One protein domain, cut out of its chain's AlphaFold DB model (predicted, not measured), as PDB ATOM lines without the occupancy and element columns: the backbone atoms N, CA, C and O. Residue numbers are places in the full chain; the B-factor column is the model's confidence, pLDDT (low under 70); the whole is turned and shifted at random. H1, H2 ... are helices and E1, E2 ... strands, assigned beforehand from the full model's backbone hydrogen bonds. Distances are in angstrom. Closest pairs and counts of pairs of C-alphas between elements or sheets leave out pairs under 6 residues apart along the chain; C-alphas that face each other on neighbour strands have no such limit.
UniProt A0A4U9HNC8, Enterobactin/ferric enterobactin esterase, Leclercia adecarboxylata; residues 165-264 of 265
ATOM      1  N   ALA A 165      34.475 -17.305 -11.208       87.88
ATOM      2  CA  ALA A 165      34.825 -18.517 -10.471       87.88
ATOM      3  C   ALA A 165      33.576 -19.238  -9.942       87.88
ATOM      4  O   ALA A 165      33.491 -20.458 -10.045       87.88
ATOM      5  N   ALA A 166      32.594 -18.489  -9.430       88.25
ATOM      6  CA  ALA A 166      31.323 -19.027  -8.949       88.25
ATOM      7  C   ALA A 166      30.477 -19.653 -10.074       88.25
ATOM      8  O   ALA A 166      29.775 -20.634  -9.844       88.25
ATOM      9  N   ALA A 167      30.574 -19.120 -11.296       87.06
ATOM     10  CA  ALA A 167      29.855 -19.624 -12.464       87.06
ATOM     11  C   ALA A 167      30.433 -20.927 -13.050       87.06
ATOM     12  O   ALA A 167      29.770 -21.567 -13.866       87.06
ATOM     13  N   GLN A 168      31.652 -21.331 -12.670       89.12
ATOM     14  CA  GLN A 168      32.213 -22.606 -13.126       89.12
ATOM     15  C   GLN A 168      31.457 -23.775 -12.491       89.12
ATOM     16  O   GLN A 168      31.134 -23.697 -11.311       89.12
ATOM     17  N   PRO A 169      31.180 -24.871 -13.210       89.56
ATOM     18  CA  PRO A 169      30.588 -26.058 -12.602       89.56
ATOM     19  C   PRO A 169      31.579 -26.756 -11.657       89.56
ATOM     20  O   PRO A 169      32.791 -26.575 -11.754       89.56
ATOM     21  N   LEU A 170      31.063 -27.610 -10.770       89.75
ATOM     22  CA  LEU A 170      31.891 -28.526  -9.978       89.75
ATOM     23  C   LEU A 170      32.543 -29.569 -10.899       89.75
ATOM     24  O   LEU A 170      31.850 -30.233 -11.669       89.75
ATOM     25  N   VAL A 171      33.861 -29.740 -10.796       85.75
ATOM     26  CA  VAL A 171      34.662 -30.643 -11.645       85.75
ATOM     27  C   VAL A 171      35.354 -31.730 -10.818       85.75
ATOM     28  O   VAL A 171      35.440 -32.885 -11.236       85.75
ATOM     29  N   SER A 172      35.858 -31.374  -9.637       82.81
ATOM     30  CA  SER A 172      36.767 -32.199  -8.833       82.81
ATOM     31  C   SER A 172      36.161 -32.681  -7.519       82.81
ATOM     32  O   SER A 172      36.856 -33.309  -6.721       82.81
ATOM     33  N   GLY A 173      34.875 -32.443  -7.287       87.88
ATOM     34  CA  GLY A 173      34.207 -32.750  -6.032       87.88
ATOM     35  C   GLY A 173      32.719 -33.002  -6.214       87.88
ATOM     36  O   GLY A 173      32.177 -32.958  -7.314       87.88
ATOM     37  N   THR A 174      32.060 -33.304  -5.102       91.62
ATOM     38  CA  THR A 174      30.618 -33.561  -5.054       91.62
ATOM     39  C   THR A 174      29.998 -32.722  -3.957       91.62
ATOM     40  O   THR A 174      30.562 -32.618  -2.869       91.62
ATOM     41  N   LEU A 175      28.845 -32.133  -4.247       93.38
ATOM     42  CA  LEU A 175      28.046 -31.383  -3.293       93.38
ATOM     43  C   LEU A 175      26.739 -32.138  -3.060       93.38
ATOM     44  O   LEU A 175      26.037 -32.468  -4.013       93.38
ATOM     45  N   THR A 176      26.413 -32.410  -1.801       92.94
ATOM     46  CA  THR A 176      25.177 -33.113  -1.424       92.94
ATOM     47  C   THR A 176      24.409 -32.321  -0.375       92.94
ATOM     48  O   THR A 176      25.021 -31.750   0.522       92.94
ATOM     49  N   ARG A 177      23.076 -32.290  -0.477       92.19
ATOM     50  CA  ARG A 177      22.177 -31.743   0.553       92.19
ATOM     51  C   ARG A 177      21.679 -32.876   1.441       92.19
ATOM     52  O   ARG A 177      21.287 -33.924   0.930       92.19
ATOM     53  N   GLN A 178      21.710 -32.682   2.753       91.31
ATOM     54  CA  GLN A 178      21.271 -33.670   3.739       91.31
ATOM     55  C   GLN A 178      20.501 -32.996   4.875       91.31
ATOM     56  O   GLN A 178      20.837 -31.889   5.288       91.31
ATOM     57  N   MET A 179      19.486 -33.674   5.412       90.19
ATOM     58  CA  MET A 179      18.769 -33.214   6.602       90.19
ATOM     59  C   MET A 179      19.448 -33.766   7.859       90.19
ATOM     60  O   MET A 179      19.520 -34.978   8.051       90.19
ATOM     61  N   LEU A 180      19.925 -32.879   8.729       88.00
ATOM     62  CA  LEU A 180      20.601 -33.231   9.972       88.00
ATOM     63  C   LEU A 180      19.678 -32.978  11.166       88.00
ATOM     64  O   LEU A 180      19.371 -31.830  11.493       88.00
ATOM     65  N   SER A 181      19.253 -34.054  11.830       87.62
ATOM     66  CA  SER A 181      18.448 -34.001  13.055       87.62
ATOM     67  C   SER A 181      19.339 -33.925  14.293       87.62
ATOM     68  O   SER A 181      20.110 -34.840  14.576       87.62
ATOM     69  N   SER A 182      19.208 -32.847  15.063       84.44
ATOM     70  CA  SER A 182      19.952 -32.620  16.300       84.44
ATOM     71  C   SER A 182      19.072 -32.885  17.515       84.44
ATOM     72  O   SER A 182      18.164 -32.110  17.815       84.44
ATOM     73  N   LYS A 183      19.379 -33.953  18.264       84.94
ATOM     74  CA  LYS A 183      18.734 -34.225  19.563       84.94
ATOM     75  C   LYS A 183      19.027 -33.120  20.579       84.94
ATOM     76  O   LYS A 183      18.153 -32.745  21.346       84.94
ATOM     77  N   PHE A 184      20.243 -32.576  20.543       79.19
ATOM     78  CA  PHE A 184      20.685 -31.529  21.459       79.19
ATOM     79  C   PHE A 184      19.997 -30.181  21.192       79.19
ATOM     80  O   PHE A 184      19.641 -29.478  22.129       79.19
ATOM     81  N   LEU A 185      19.761 -29.833  19.922       79.12
ATOM     82  CA  LEU A 185      19.083 -28.583  19.544       79.12
ATOM     83  C   LEU A 185      17.565 -28.746  19.363       79.12
ATOM     84  O   LEU A 185      16.877 -27.759  19.090       79.12
ATOM     85  N   GLY A 186      17.053 -29.976  19.486       84.38
ATOM     86  CA  GLY A 186      15.638 -30.310  19.326       84.38
ATOM     87  C   GLY A 186      15.070 -29.943  17.952       84.38
ATOM     88  O   GLY A 186      13.890 -29.618  17.853       84.38
ATOM     89  N   ASN A 187      15.900 -29.908  16.905       83.56
ATOM     90  CA  ASN A 187      15.475 -29.519  15.561       83.56
ATOM     91  C   ASN A 187      16.243 -30.243  14.454       83.56
ATOM     92  O   ASN A 187      17.319 -30.799  14.681       83.56
ATOM     93  N   SER A 188      15.688 -30.197  13.245       85.00
ATOM     94  CA  SER A 188      16.350 -30.632  12.016       85.00
ATOM     95  C   SER A 188      16.705 -29.421  11.160       85.00
ATOM     96  O   SER A 188      15.989 -28.415  11.170       85.00
ATOM     97  N   ARG A 189      17.827 -29.493  10.445       86.00
ATOM     98  CA  ARG A 189      18.266 -28.455   9.502       86.00
ATOM     99  C   ARG A 189      18.912 -29.071   8.275       86.00
ATOM    100  O   ARG A 189      19.541 -30.122   8.381       86.00
ATOM    101  N   GLU A 190      18.802 -28.396   7.139       88.06
ATOM    102  CA  GLU A 190      19.546 -28.788   5.946       88.06
ATOM    103  C   GLU A 190      21.028 -28.425   6.114       88.06
ATOM    104  O   GLU A 190      21.387 -27.340   6.586       88.06
ATOM    105  N   VAL A 191      21.903 -29.339   5.726       90.62
ATOM    106  CA  VAL A 191      23.335 -29.101   5.586       90.62
ATOM    107  C   VAL A 191      23.763 -29.496   4.182       90.62
ATOM    108  O   VAL A 191      23.279 -30.478   3.618       90.62
ATOM    109  N   MET A 192      24.687 -28.731   3.621       92.50
ATOM    110  CA  MET A 192      25.332 -29.039   2.355       92.50
ATOM    111  C   MET A 192      26.752 -29.515   2.618       92.50
ATOM    112  O   MET A 192      27.516 -28.852   3.314       92.50
ATOM    113  N   LEU A 193      27.105 -30.673   2.073       92.06
ATOM    114  CA  LEU A 193      28.417 -31.283   2.233       92.06
ATOM    115  C   LEU A 193      29.129 -31.297   0.888       92.06
ATOM    116  O   LEU A 193      28.727 -32.029  -0.019       92.06
ATOM    117  N   TYR A 194      30.186 -30.496   0.779       92.25
ATOM    118  CA  TYR A 194      31.149 -30.575  -0.308       92.25
ATOM    119  C   TYR A 194      32.270 -31.546   0.068       92.25
ATOM    120  O   TYR A 194      32.948 -31.373   1.088       92.25
ATOM    121  N   LYS A 195      32.490 -32.544  -0.788       90.31
ATOM    122  CA  LYS A 195      33.558 -33.534  -0.658       90.31
ATOM    123  C   LYS A 195      34.457 -33.512  -1.901       90.31
ATOM    124  O   LYS A 195      33.959 -33.814  -2.992       90.31
ATOM    125  N   PRO A 196      35.766 -33.235  -1.758       87.00
ATOM    126  CA  PRO A 196      36.710 -33.317  -2.869       87.00
ATOM    127  C   PRO A 196      36.936 -34.780  -3.286       87.00
ATOM    128  O   PRO A 196      36.884 -35.698  -2.461       87.00
ATOM    129  N   ARG A 197      37.214 -35.019  -4.569       83.62
ATOM    130  CA  ARG A 197      37.434 -36.355  -5.143       83.62
ATOM    131  C   ARG A 197      38.769 -36.938  -4.690       83.62
ATOM    132  O   ARG A 197      39.822 -36.339  -4.894       83.62
ATOM    133  N   GLY A 198      38.755 -38.154  -4.151       76.38
ATOM    134  CA  GLY A 198      39.961 -38.920  -3.824       76.38
ATOM    135  C   GLY A 198      39.729 -39.960  -2.734       76.38
ATOM    136  O   GLY A 198      38.758 -39.874  -1.989       76.38
ATOM    137  N   ALA A 199      40.632 -40.941  -2.657       66.38
ATOM    138  CA  ALA A 199      40.573 -42.019  -1.667       66.38
ATOM    139  C   ALA A 199      41.060 -41.587  -0.273       66.38
ATOM    140  O   ALA A 199      40.653 -42.167   0.729       66.38
ATOM    141  N   GLN A 200      41.921 -40.566  -0.198       71.50
ATOM    142  CA  GLN A 200      42.412 -40.057   1.079       71.50
ATOM    143  C   GLN A 200      41.385 -39.124   1.740       71.50
ATOM    144  O   GLN A 200      40.792 -38.290   1.045       71.50
ATOM    145  N   PRO A 201      41.186 -39.230   3.066       71.69
ATOM    146  CA  PRO A 201      40.301 -38.335   3.800       71.69
ATOM    147  C   PRO A 201      40.800 -36.887   3.717       71.69
ATOM    148  O   PRO A 201      42.004 -36.625   3.676       71.69
ATOM    149  N   ALA A 202      39.864 -35.934   3.684       77.88
ATOM    150  CA  ALA A 202      40.204 -34.518   3.751       77.88
ATOM    151  C   ALA A 202      40.914 -34.223   5.079       77.88
ATOM    152  O   ALA A 202      40.495 -34.706   6.127       77.88
ATOM    153  N   ARG A 203      41.989 -33.429   5.030       77.00
ATOM    154  CA  ARG A 203      42.773 -33.102   6.232       77.00
ATOM    155  C   ARG A 203      42.067 -32.103   7.139       77.00
ATOM    156  O   ARG A 203      42.263 -32.151   8.346       77.00
ATOM    157  N   TRP A 204      41.277 -31.205   6.556       83.25
ATOM    158  CA  TRP A 204      40.595 -30.123   7.262       83.25
ATOM    159  C   TRP A 204      39.115 -30.080   6.891       83.25
ATOM    160  O   TRP A 204      38.745 -30.383   5.749       83.25
ATOM    161  N   THR A 205      38.301 -29.644   7.851       86.44
ATOM    162  CA  THR A 205      36.867 -29.406   7.682       86.44
ATOM    163  C   THR A 205      36.583 -27.922   7.877       86.44
ATOM    164  O   THR A 205      36.857 -27.374   8.941       86.44
ATOM    165  N   LEU A 206      36.025 -27.279   6.855       87.56
ATOM    166  CA  LEU A 206      35.531 -25.910   6.920       87.56
ATOM    167  C   LEU A 206      34.026 -25.934   7.192       87.56
ATOM    168  O   LEU A 206      33.271 -26.589   6.476       87.56
ATOM    169  N   ILE A 207      33.586 -25.215   8.220       87.88
ATOM    170  CA  ILE A 207      32.166 -25.067   8.544       87.88
ATOM    171  C   ILE A 207      31.758 -23.640   8.196       87.88
ATOM    172  O   ILE A 207      32.235 -22.693   8.820       87.88
ATOM    173  N   LEU A 208      30.892 -23.491   7.193       87.06
ATOM    174  CA  LEU A 208      30.300 -22.208   6.821       87.06
ATOM    175  C   LEU A 208      28.884 -22.107   7.379       87.06
ATOM    176  O   LEU A 208      28.045 -22.979   7.145       87.06
ATOM    177  N   PHE A 209      28.611 -21.021   8.092       87.06
ATOM    178  CA  PHE A 209      27.252 -20.641   8.473       87.06
ATOM    179  C   PHE A 209      26.546 -19.920   7.323       87.06
ATOM    180  O   PHE A 209      27.188 -19.502   6.366       87.06
ATOM    181  N   ASP A 210      25.217 -19.821   7.406       83.69
ATOM    182  CA  ASP A 210      24.365 -19.287   6.335       83.69
ATOM    183  C   ASP A 210      24.597 -20.000   4.989       83.69
ATOM    184  O   ASP A 210      24.648 -19.386   3.927       83.69
ATOM    185  N   GLY A 211      24.712 -21.330   5.033       84.38
ATOM    186  CA  GLY A 211      25.050 -22.154   3.875       84.38
ATOM    187  C   GLY A 211      24.120 -21.971   2.678       84.38
ATOM    188  O   GLY A 211      24.592 -22.044   1.551       84.38
ATOM    189  N   GLN A 212      22.841 -21.665   2.921       83.25
ATOM    190  CA  GLN A 212      21.882 -21.301   1.872       83.25
ATOM    191  C   GLN A 212      22.374 -20.085   1.073       83.25
ATOM    192  O   GLN A 212      22.434 -20.135  -0.140       83.25
ATOM    193  N   ILE A 213      22.853 -19.034   1.742       83.06
ATOM    194  CA  ILE A 213      23.352 -17.822   1.085       83.06
ATOM    195  C   ILE A 213      24.653 -18.154   0.348       83.06
ATOM    196  O   ILE A 213      24.790 -17.909  -0.847       83.06
ATOM    197  N   TYR A 214      25.614 -18.771   1.044       86.94
ATOM    198  CA  TYR A 214      26.918 -19.082   0.454       86.94
ATOM    199  C   TYR A 214      26.836 -20.011  -0.760       86.94
ATOM    200  O   TYR A 214      27.643 -19.874  -1.679       86.94
ATOM    201  N   GLN A 215      25.899 -20.959  -0.781       88.88
ATOM    202  CA  GLN A 215      25.802 -21.913  -1.877       88.88
ATOM    203  C   GLN A 215      24.768 -21.542  -2.936       88.88
ATOM    204  O   GLN A 215      25.051 -21.740  -4.120       88.88
ATOM    205  N   ASP A 216      23.604 -21.030  -2.545       84.44
ATOM    206  CA  ASP A 216      22.518 -20.743  -3.486       84.44
ATOM    207  C   ASP A 216      22.775 -19.416  -4.209       84.44
ATOM    208  O   ASP A 216      22.646 -19.362  -5.430       84.44
ATOM    209  N   ASP A 217      23.259 -18.389  -3.497       79.88
ATOM    210  CA  ASP A 217      23.513 -17.070  -4.095       79.88
ATOM    211  C   ASP A 217      24.936 -16.938  -4.663       79.88
ATOM    212  O   ASP A 217      25.147 -16.308  -5.705       79.88
ATOM    213  N   TYR A 218      25.930 -17.511  -3.974       84.75
ATOM    214  CA  TYR A 218      27.352 -17.313  -4.294       84.75
ATOM    215  C   TYR A 218      28.064 -18.550  -4.851       84.75
ATOM    216  O   TYR A 218      29.235 -18.448  -5.221       84.75
ATOM    217  N   HIS A 219      27.395 -19.707  -4.904       89.19
ATOM    218  CA  HIS A 219      27.958 -20.970  -5.399       89.19
ATOM    219  C   HIS A 219      29.362 -21.273  -4.846       89.19
ATOM    220  O   HIS A 219      30.266 -21.697  -5.567       89.19
ATOM    221  N   PHE A 220      29.570 -21.043  -3.547       90.56
ATOM    222  CA  PHE A 220      30.899 -21.072  -2.938       90.56
ATOM    223  C   PHE A 220      31.625 -22.416  -3.100       90.56
ATOM    224  O   PHE A 220      32.846 -22.436  -3.275       90.56
ATOM    225  N   ALA A 221      30.902 -23.544  -3.106       91.75
ATOM    226  CA  ALA A 221      31.507 -24.852  -3.359       91.75
ATOM    227  C   ALA A 221      32.217 -24.917  -4.722       91.75
ATOM    228  O   ALA A 221      33.244 -25.580  -4.834       91.75
ATOM    229  N   ASN A 222      31.717 -24.208  -5.735       92.62
ATOM    230  CA  ASN A 222      32.295 -24.179  -7.077       92.62
ATOM    231  C   ASN A 222      33.637 -23.443  -7.078       92.62
ATOM    232  O   ASN A 222      34.623 -23.921  -7.641       92.62
ATOM    233  N   VAL A 223      33.696 -22.319  -6.360       92.00
ATOM    234  CA  VAL A 223      34.941 -21.579  -6.139       92.00
ATOM    235  C   VAL A 223      35.957 -22.461  -5.416       92.00
ATOM    236  O   VAL A 223      37.093 -22.597  -5.871       92.00
ATOM    237  N   LEU A 224      35.545 -23.092  -4.312       91.62
ATOM    238  CA  LEU A 224      36.403 -23.977  -3.529       91.62
ATOM    239  C   LEU A 224      36.946 -25.136  -4.375       91.62
ATOM    240  O   LEU A 224      38.146 -25.412  -4.340       91.62
ATOM    241  N   ASP A 225      36.088 -25.779  -5.163       92.12
ATOM    242  CA  ASP A 225      36.456 -26.894  -6.034       92.12
ATOM    243  C   ASP A 225      37.522 -26.494  -7.060       92.12
ATOM    244  O   ASP A 225      38.544 -27.168  -7.191       92.12
ATOM    245  N   GLY A 226      37.349 -25.340  -7.711       91.19
ATOM    246  CA  GLY A 226      38.331 -24.799  -8.650       91.19
ATOM    247  C   GLY A 226      39.662 -24.403  -7.994       91.19
ATOM    248  O   GLY A 226      40.710 -24.454  -8.643       91.19
ATOM    249  N   LEU A 227      39.662 -24.005  -6.719       90.94
ATOM    250  CA  LEU A 227      40.893 -23.722  -5.967       90.94
ATOM    251  C   LEU A 227      41.624 -25.001  -5.559       90.94
ATOM    252  O   LEU A 227      42.853 -25.049  -5.641       90.94
ATOM    253  N   ILE A 228      40.884 -26.038  -5.162       89.00
ATOM    254  CA  ILE A 228      41.444 -27.356  -4.849       89.00
ATOM    255  C   ILE A 228      42.025 -27.996  -6.114       89.00
ATOM    256  O   ILE A 228      43.146 -28.503  -6.082       89.00
ATOM    257  N   ALA A 229      41.307 -27.928  -7.239       88.62
ATOM    258  CA  ALA A 229      41.749 -28.470  -8.524       88.62
ATOM    259  C   ALA A 229      43.055 -27.827  -9.025       88.62
ATOM    260  O   ALA A 229      43.890 -28.503  -9.616       88.62
ATOM    261  N   ARG A 230      43.252 -26.530  -8.749       89.50
ATOM    262  CA  ARG A 230      44.470 -25.776  -9.099       89.50
ATOM    263  C   ARG A 230      45.559 -25.816  -8.025       89.50
ATOM    264  O   ARG A 230      46.552 -25.108  -8.147       89.50
ATOM    265  N   HIS A 231      45.375 -26.606  -6.968       87.62
ATOM    266  CA  HIS A 231      46.308 -26.711  -5.841       87.62
ATOM    267  C   HIS A 231      46.563 -25.393  -5.083       87.62
ATOM    268  O   HIS A 231      47.538 -25.286  -4.344       87.62
ATOM    269  N   HIS A 232      45.675 -24.402  -5.214       89.31
ATOM    270  CA  HIS A 232      45.720 -23.176  -4.409       89.31
ATOM    271  C   HIS A 232      45.197 -23.395  -2.989       89.31
ATOM    272  O   HIS A 232      45.575 -22.667  -2.075       89.31
ATOM    273  N   LEU A 233      44.346 -24.403  -2.798       86.31
ATOM    274  CA  LEU A 233      43.926 -24.876  -1.486       86.31
ATOM    275  C   LEU A 233      44.194 -26.379  -1.361       86.31
ATOM    276  O   LEU A 233      44.026 -27.121  -2.333       86.31
ATOM    277  N   PRO A 234      44.581 -26.864  -0.170       82.75
ATOM    278  CA  PRO A 234      44.638 -28.291   0.075       82.75
ATOM    279  C   PRO A 234      43.228 -28.884   0.091       82.75
ATOM    280  O   PRO A 234      42.224 -28.200   0.305       82.75
ATOM    281  N   ARG A 235      43.161 -30.203  -0.098       78.81
ATOM    282  CA  ARG A 235      41.908 -30.961  -0.070       78.81
ATOM    283  C   ARG A 235      41.220 -30.789   1.285       78.81
ATOM    284  O   ARG A 235      41.689 -31.309   2.300       78.81
ATOM    285  N   SER A 236      40.098 -30.084   1.269       78.81
ATOM    286  CA  SER A 236      39.291 -29.758   2.441       78.81
ATOM    287  C   SER A 236      37.841 -30.166   2.201       78.81
ATOM    288  O   SER A 236      37.320 -30.050   1.092       78.81
ATOM    289  N   MET A 237      37.203 -30.695   3.242       78.50
ATOM    290  CA  MET A 237      35.762 -30.923   3.250       78.50
ATOM    291  C   MET A 237      35.086 -29.631   3.695       78.50
ATOM    292  O   MET A 237      35.588 -28.971   4.603       78.50
ATOM    293  N   SER A 238      33.958 -29.270   3.085       77.38
ATOM    294  CA  SER A 238      33.170 -28.125   3.551       77.38
ATOM    295  C   SER A 238      31.762 -28.546   3.922       77.38
ATOM    296  O   SER A 238      31.077 -29.205   3.142       77.38
ATOM    297  N   CYS A 239      31.334 -28.150   5.117       79.94
ATOM    298  CA  CYS A 239      29.960 -28.248   5.574       79.94
ATOM    299  C   CYS A 239      29.363 -26.843   5.587       79.94
ATOM    300  O   CYS A 239      29.757 -26.001   6.390       79.94
ATOM    301  N   LEU A 240      28.417 -26.585   4.691       79.56
ATOM    302  CA  LEU A 240      27.659 -25.345   4.677       79.56
ATOM    303  C   LEU A 240      26.340 -25.592   5.410       79.56
ATOM    304  O   LEU A 240      25.462 -26.310   4.929       79.56
ATOM    305  N   SER A 241      26.212 -25.032   6.606       73.94
ATOM    306  CA  SER A 241      25.033 -25.208   7.446       73.94
ATOM    307  C   SER A 241      23.999 -24.134   7.154       73.94
ATOM    308  O   SER A 241      24.279 -22.943   7.299       73.94
ATOM    309  N   THR A 242      22.772 -24.540   6.835       72.06
ATOM    310  CA  THR A 242      21.650 -23.600   6.717       72.06
ATOM    311  C   THR A 242      21.179 -23.133   8.095       72.06
ATOM    312  O   THR A 242      21.358 -23.822   9.112       72.06
ATOM    313  N   ALA A 243      20.602 -21.931   8.148       61.16
ATOM    314  CA  ALA A 243      19.912 -21.466   9.341       61.16
ATOM    315  C   ALA A 243      18.583 -22.229   9.479       61.16
ATOM    316  O   ALA A 243      17.916 -22.520   8.491       61.16
ATOM    317  N   SER A 244      18.168 -22.551  10.707       54.62
ATOM    318  CA  SER A 244      16.870 -23.206  10.921       54.62
ATOM    319  C   SER A 244      15.726 -22.309  10.430       54.62
ATOM    320  O   SER A 244      15.678 -21.139  10.806       54.62
ATOM    321  N   THR A 245      14.762 -22.878   9.707       49.00
ATOM    322  CA  THR A 245      13.563 -22.220   9.141       49.00
ATOM    323  C   THR A 245      12.578 -21.636  10.167       49.00
ATOM    324  O   THR A 245      11.539 -21.099   9.796       49.00
ATOM    325  N   THR A 246      12.863 -21.704  11.470       42.84
ATOM    326  CA  THR A 246      11.994 -21.126  12.506       42.84
ATOM    327  C   THR A 246      12.226 -19.610  12.648       42.84
ATOM    328  O   THR A 246      13.376 -19.178  12.579       42.84
ATOM    329  N   PRO A 247      11.205 -18.781  12.973       39.38
ATOM    330  CA  PRO A 247      11.289 -17.304  12.994       39.38
ATOM    331  C   PRO A 247      12.279 -16.691  14.010       39.38
ATOM    332  O   PRO A 247      12.330 -15.478  14.188       39.38
ATOM    333  N   ARG A 248      13.072 -17.506  14.713       43.66
ATOM    334  CA  ARG A 248      14.010 -17.106  15.776       43.66
ATOM    335  C   ARG A 248      15.439 -16.879  15.261       43.66
ATOM    336  O   ARG A 248      16.394 -17.153  15.985       43.66
ATOM    337  N   ARG A 249      15.610 -16.370  14.035       45.12
ATOM    338  CA  ARG A 249      16.940 -16.076  13.454       45.12
ATOM    339  C   ARG A 249      17.735 -15.076  14.307       45.12
ATOM    340  O   ARG A 249      18.921 -15.276  14.533       45.12
ATOM    341  N   SER A 250      17.069 -14.070  14.875       39.88
ATOM    342  CA  SER A 250      17.705 -13.035  15.706       39.88
ATOM    343  C   SER A 250      18.136 -13.498  17.105       39.88
ATOM    344  O   SER A 250      18.926 -12.810  17.739       39.88
ATOM    345  N   LYS A 251      17.656 -14.655  17.592       41.69
ATOM    346  CA  LYS A 251      18.011 -15.188  18.923       41.69
ATOM    347  C   LYS A 251      19.084 -16.282  18.910       41.69
ATOM    348  O   LYS A 251      19.639 -16.555  19.962       41.69
ATOM    349  N   ARG A 252      19.366 -16.921  17.765       46.94
ATOM    350  CA  ARG A 252      20.284 -18.082  17.703       46.94
ATOM    351  C   ARG A 252      21.703 -17.754  17.234       46.94
ATOM    352  O   ARG A 252      22.625 -18.461  17.611       46.94
ATOM    353  N   ALA A 253      21.888 -16.700  16.432       46.88
ATOM    354  CA  ALA A 253      23.216 -16.314  15.938       46.88
ATOM    355  C   ALA A 253      24.065 -15.586  16.999       46.88
ATOM    356  O   ALA A 253      25.289 -15.653  16.965       46.88
ATOM    357  N   ALA A 254      23.425 -14.922  17.965       40.41
ATOM    358  CA  ALA A 254      24.099 -14.206  19.040       40.41
ATOM    359  C   ALA A 254      24.048 -15.031  20.339       40.41
ATOM    360  O   ALA A 254      23.077 -14.965  21.085       40.41
ATOM    361  N   ALA A 255      25.110 -15.800  20.593       45.91
ATOM    362  CA  ALA A 255      25.464 -16.346  21.909       45.91
ATOM    363  C   ALA A 255      24.553 -17.436  22.531       45.91
ATOM    364  O   ALA A 255      24.311 -17.412  23.737       45.91
ATOM    365  N   GLU A 256      24.105 -18.446  21.772       48.84
ATOM    366  CA  GLU A 256      23.539 -19.668  22.377       48.84
ATOM    367  C   GLU A 256      24.691 -20.628  22.778       48.84
ATOM    368  O   GLU A 256      25.378 -21.139  21.886       48.84
ATOM    369  N   PRO A 257      24.929 -20.929  24.078       52.28
ATOM    370  CA  PRO A 257      26.081 -21.732  24.534       52.28
ATOM    371  C   PRO A 257      26.154 -23.143  23.924       52.28
ATOM    372  O   PRO A 257      27.200 -23.790  23.927       52.28
ATOM    373  N   GLY A 258      25.031 -23.632  23.395       52.91
ATOM    374  CA  GLY A 258      24.910 -24.942  22.769       52.91
ATOM    375  C   GLY A 258      25.314 -25.013  21.292       52.91
ATOM    376  O   GLY A 258      25.581 -26.103  20.790       52.91
ATOM    377  N   PHE A 259      25.376 -23.884  20.581       52.41
ATOM    378  CA  PHE A 259      25.606 -23.882  19.132       52.41
ATOM    379  C   PHE A 259      27.040 -24.290  18.772       52.41
ATOM    380  O   PHE A 259      27.242 -25.094  17.866       52.41
ATOM    381  N   CYS A 260      28.037 -23.834  19.535       55.09
ATOM    382  CA  CYS A 260      29.431 -24.247  19.345       55.09
ATOM    383  C   CYS A 260      29.656 -25.731  19.687       55.09
ATOM    384  O   CYS A 260      30.400 -26.401  18.980       55.09
ATOM    385  N   ARG A 261      28.965 -26.281  20.701       56.03
ATOM    386  CA  ARG A 261      29.042 -27.717  21.057       56.03
ATOM    387  C   ARG A 261      28.434 -28.649  20.011       56.03
ATOM    388  O   ARG A 261      28.733 -29.832  20.009       56.03
ATOM    389  N   PHE A 262      27.572 -28.142  19.133       55.59
ATOM    390  CA  PHE A 262      27.030 -28.940  18.035       55.59
ATOM    391  C   PHE A 262      28.071 -29.217  16.939       55.59
ATOM    392  O   PHE A 262      27.997 -30.253  16.286       55.59
ATOM    393  N   TYR A 263      29.033 -28.309  16.749       55.66
ATOM    394  CA  TYR A 263      30.089 -28.439  15.739       55.66
ATOM    395  C   TYR A 263      31.454 -28.820  16.324       55.66
ATOM    396  O   TYR A 263      32.319 -29.276  15.582       55.66
ATOM    397  N   GLY A 264      31.656 -28.626  17.628       47.59
ATOM    398  CA  GLY A 264      32.825 -29.100  18.358       47.59
ATOM    399  C   GLY A 264      32.548 -30.454  19.001       47.59
ATOM    400  O   GLY A 264      31.877 -30.510  20.031       47.59
TER     401      GLY A 264
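AT A GLANCE: This is residues 165 to 264 of the 265 residues of the protein "Enterobactin/ferric enterobactin esterase" of Leclercia adecarboxylata (UniProt A0A4U9HNC8). A twisted sheet of four strands, with the long hairpin E1 and E2 along one side, has H1 and H2 over one face, making two layers. The last stretch, with H3 and H4, leaves the sheet. The 100 printed residues hold, in order, E1 E2 E3 H1 H2 E4 H3 H4; the mixed sheet runs E1 E2 E4 E3. The class is mixed, helices and strands; the whole is compact, with a radius of gyration of the C-alphas of 14.6 A and spans of 40 by 28 by 21 A.

HOW THE PARTS SIT: E1, residues 173 to 182, and E2, residues 187 to 196, form an antiparallel hairpin, with N 176 and O 193 2.9 A apart, within hydrogen-bond range. E1 bends by 53 degrees at residue 179. E4, residues 236 to 241, is antiparallel to E2, with N 194 and O 238 at 2.8 A, and parallel to E3, residues 204 to 208, with N 206 and O 237 at 2.9 A. H1, residues 211 to 217, stands up from the sheet over E4, rising 63 degrees; their closest C-alphas are Gly 211 and Leu 240, 4.2 A. On the same face H2, residues 220 to 229, runs along E2 at 11 degrees on the local plane. E3, H1, H2 and E4 make a strand-helix-strand unit, two parallel strands joined through helices, with a right-handed crossover. H3, residues 249 to 252, and H4, residues 257 to 263, are not on the sheet. Every O i to N i+4 pair is within hydrogen-bond range in H1 and H2; in H4 1 of 3 is, beside 3 of 4 O i to N i+3 pairs, and H3 is too short for an i+4 pair.

IN THESE COORDINATES: E1 begins at C-alpha 173 (34.207, -32.750, -6.032) and spans 26.5 A; E2 spans 28.4 A. H4 ends at C-alpha 263 (30.089, -28.439, 15.739).

THE WHOLE: The C-alphas farthest apart, Ala 199 and Pro 247, are 41.0 A apart. The printed part has no cut and no long link. pLDDT is under 70 at residue 199 and residues 243 to 264.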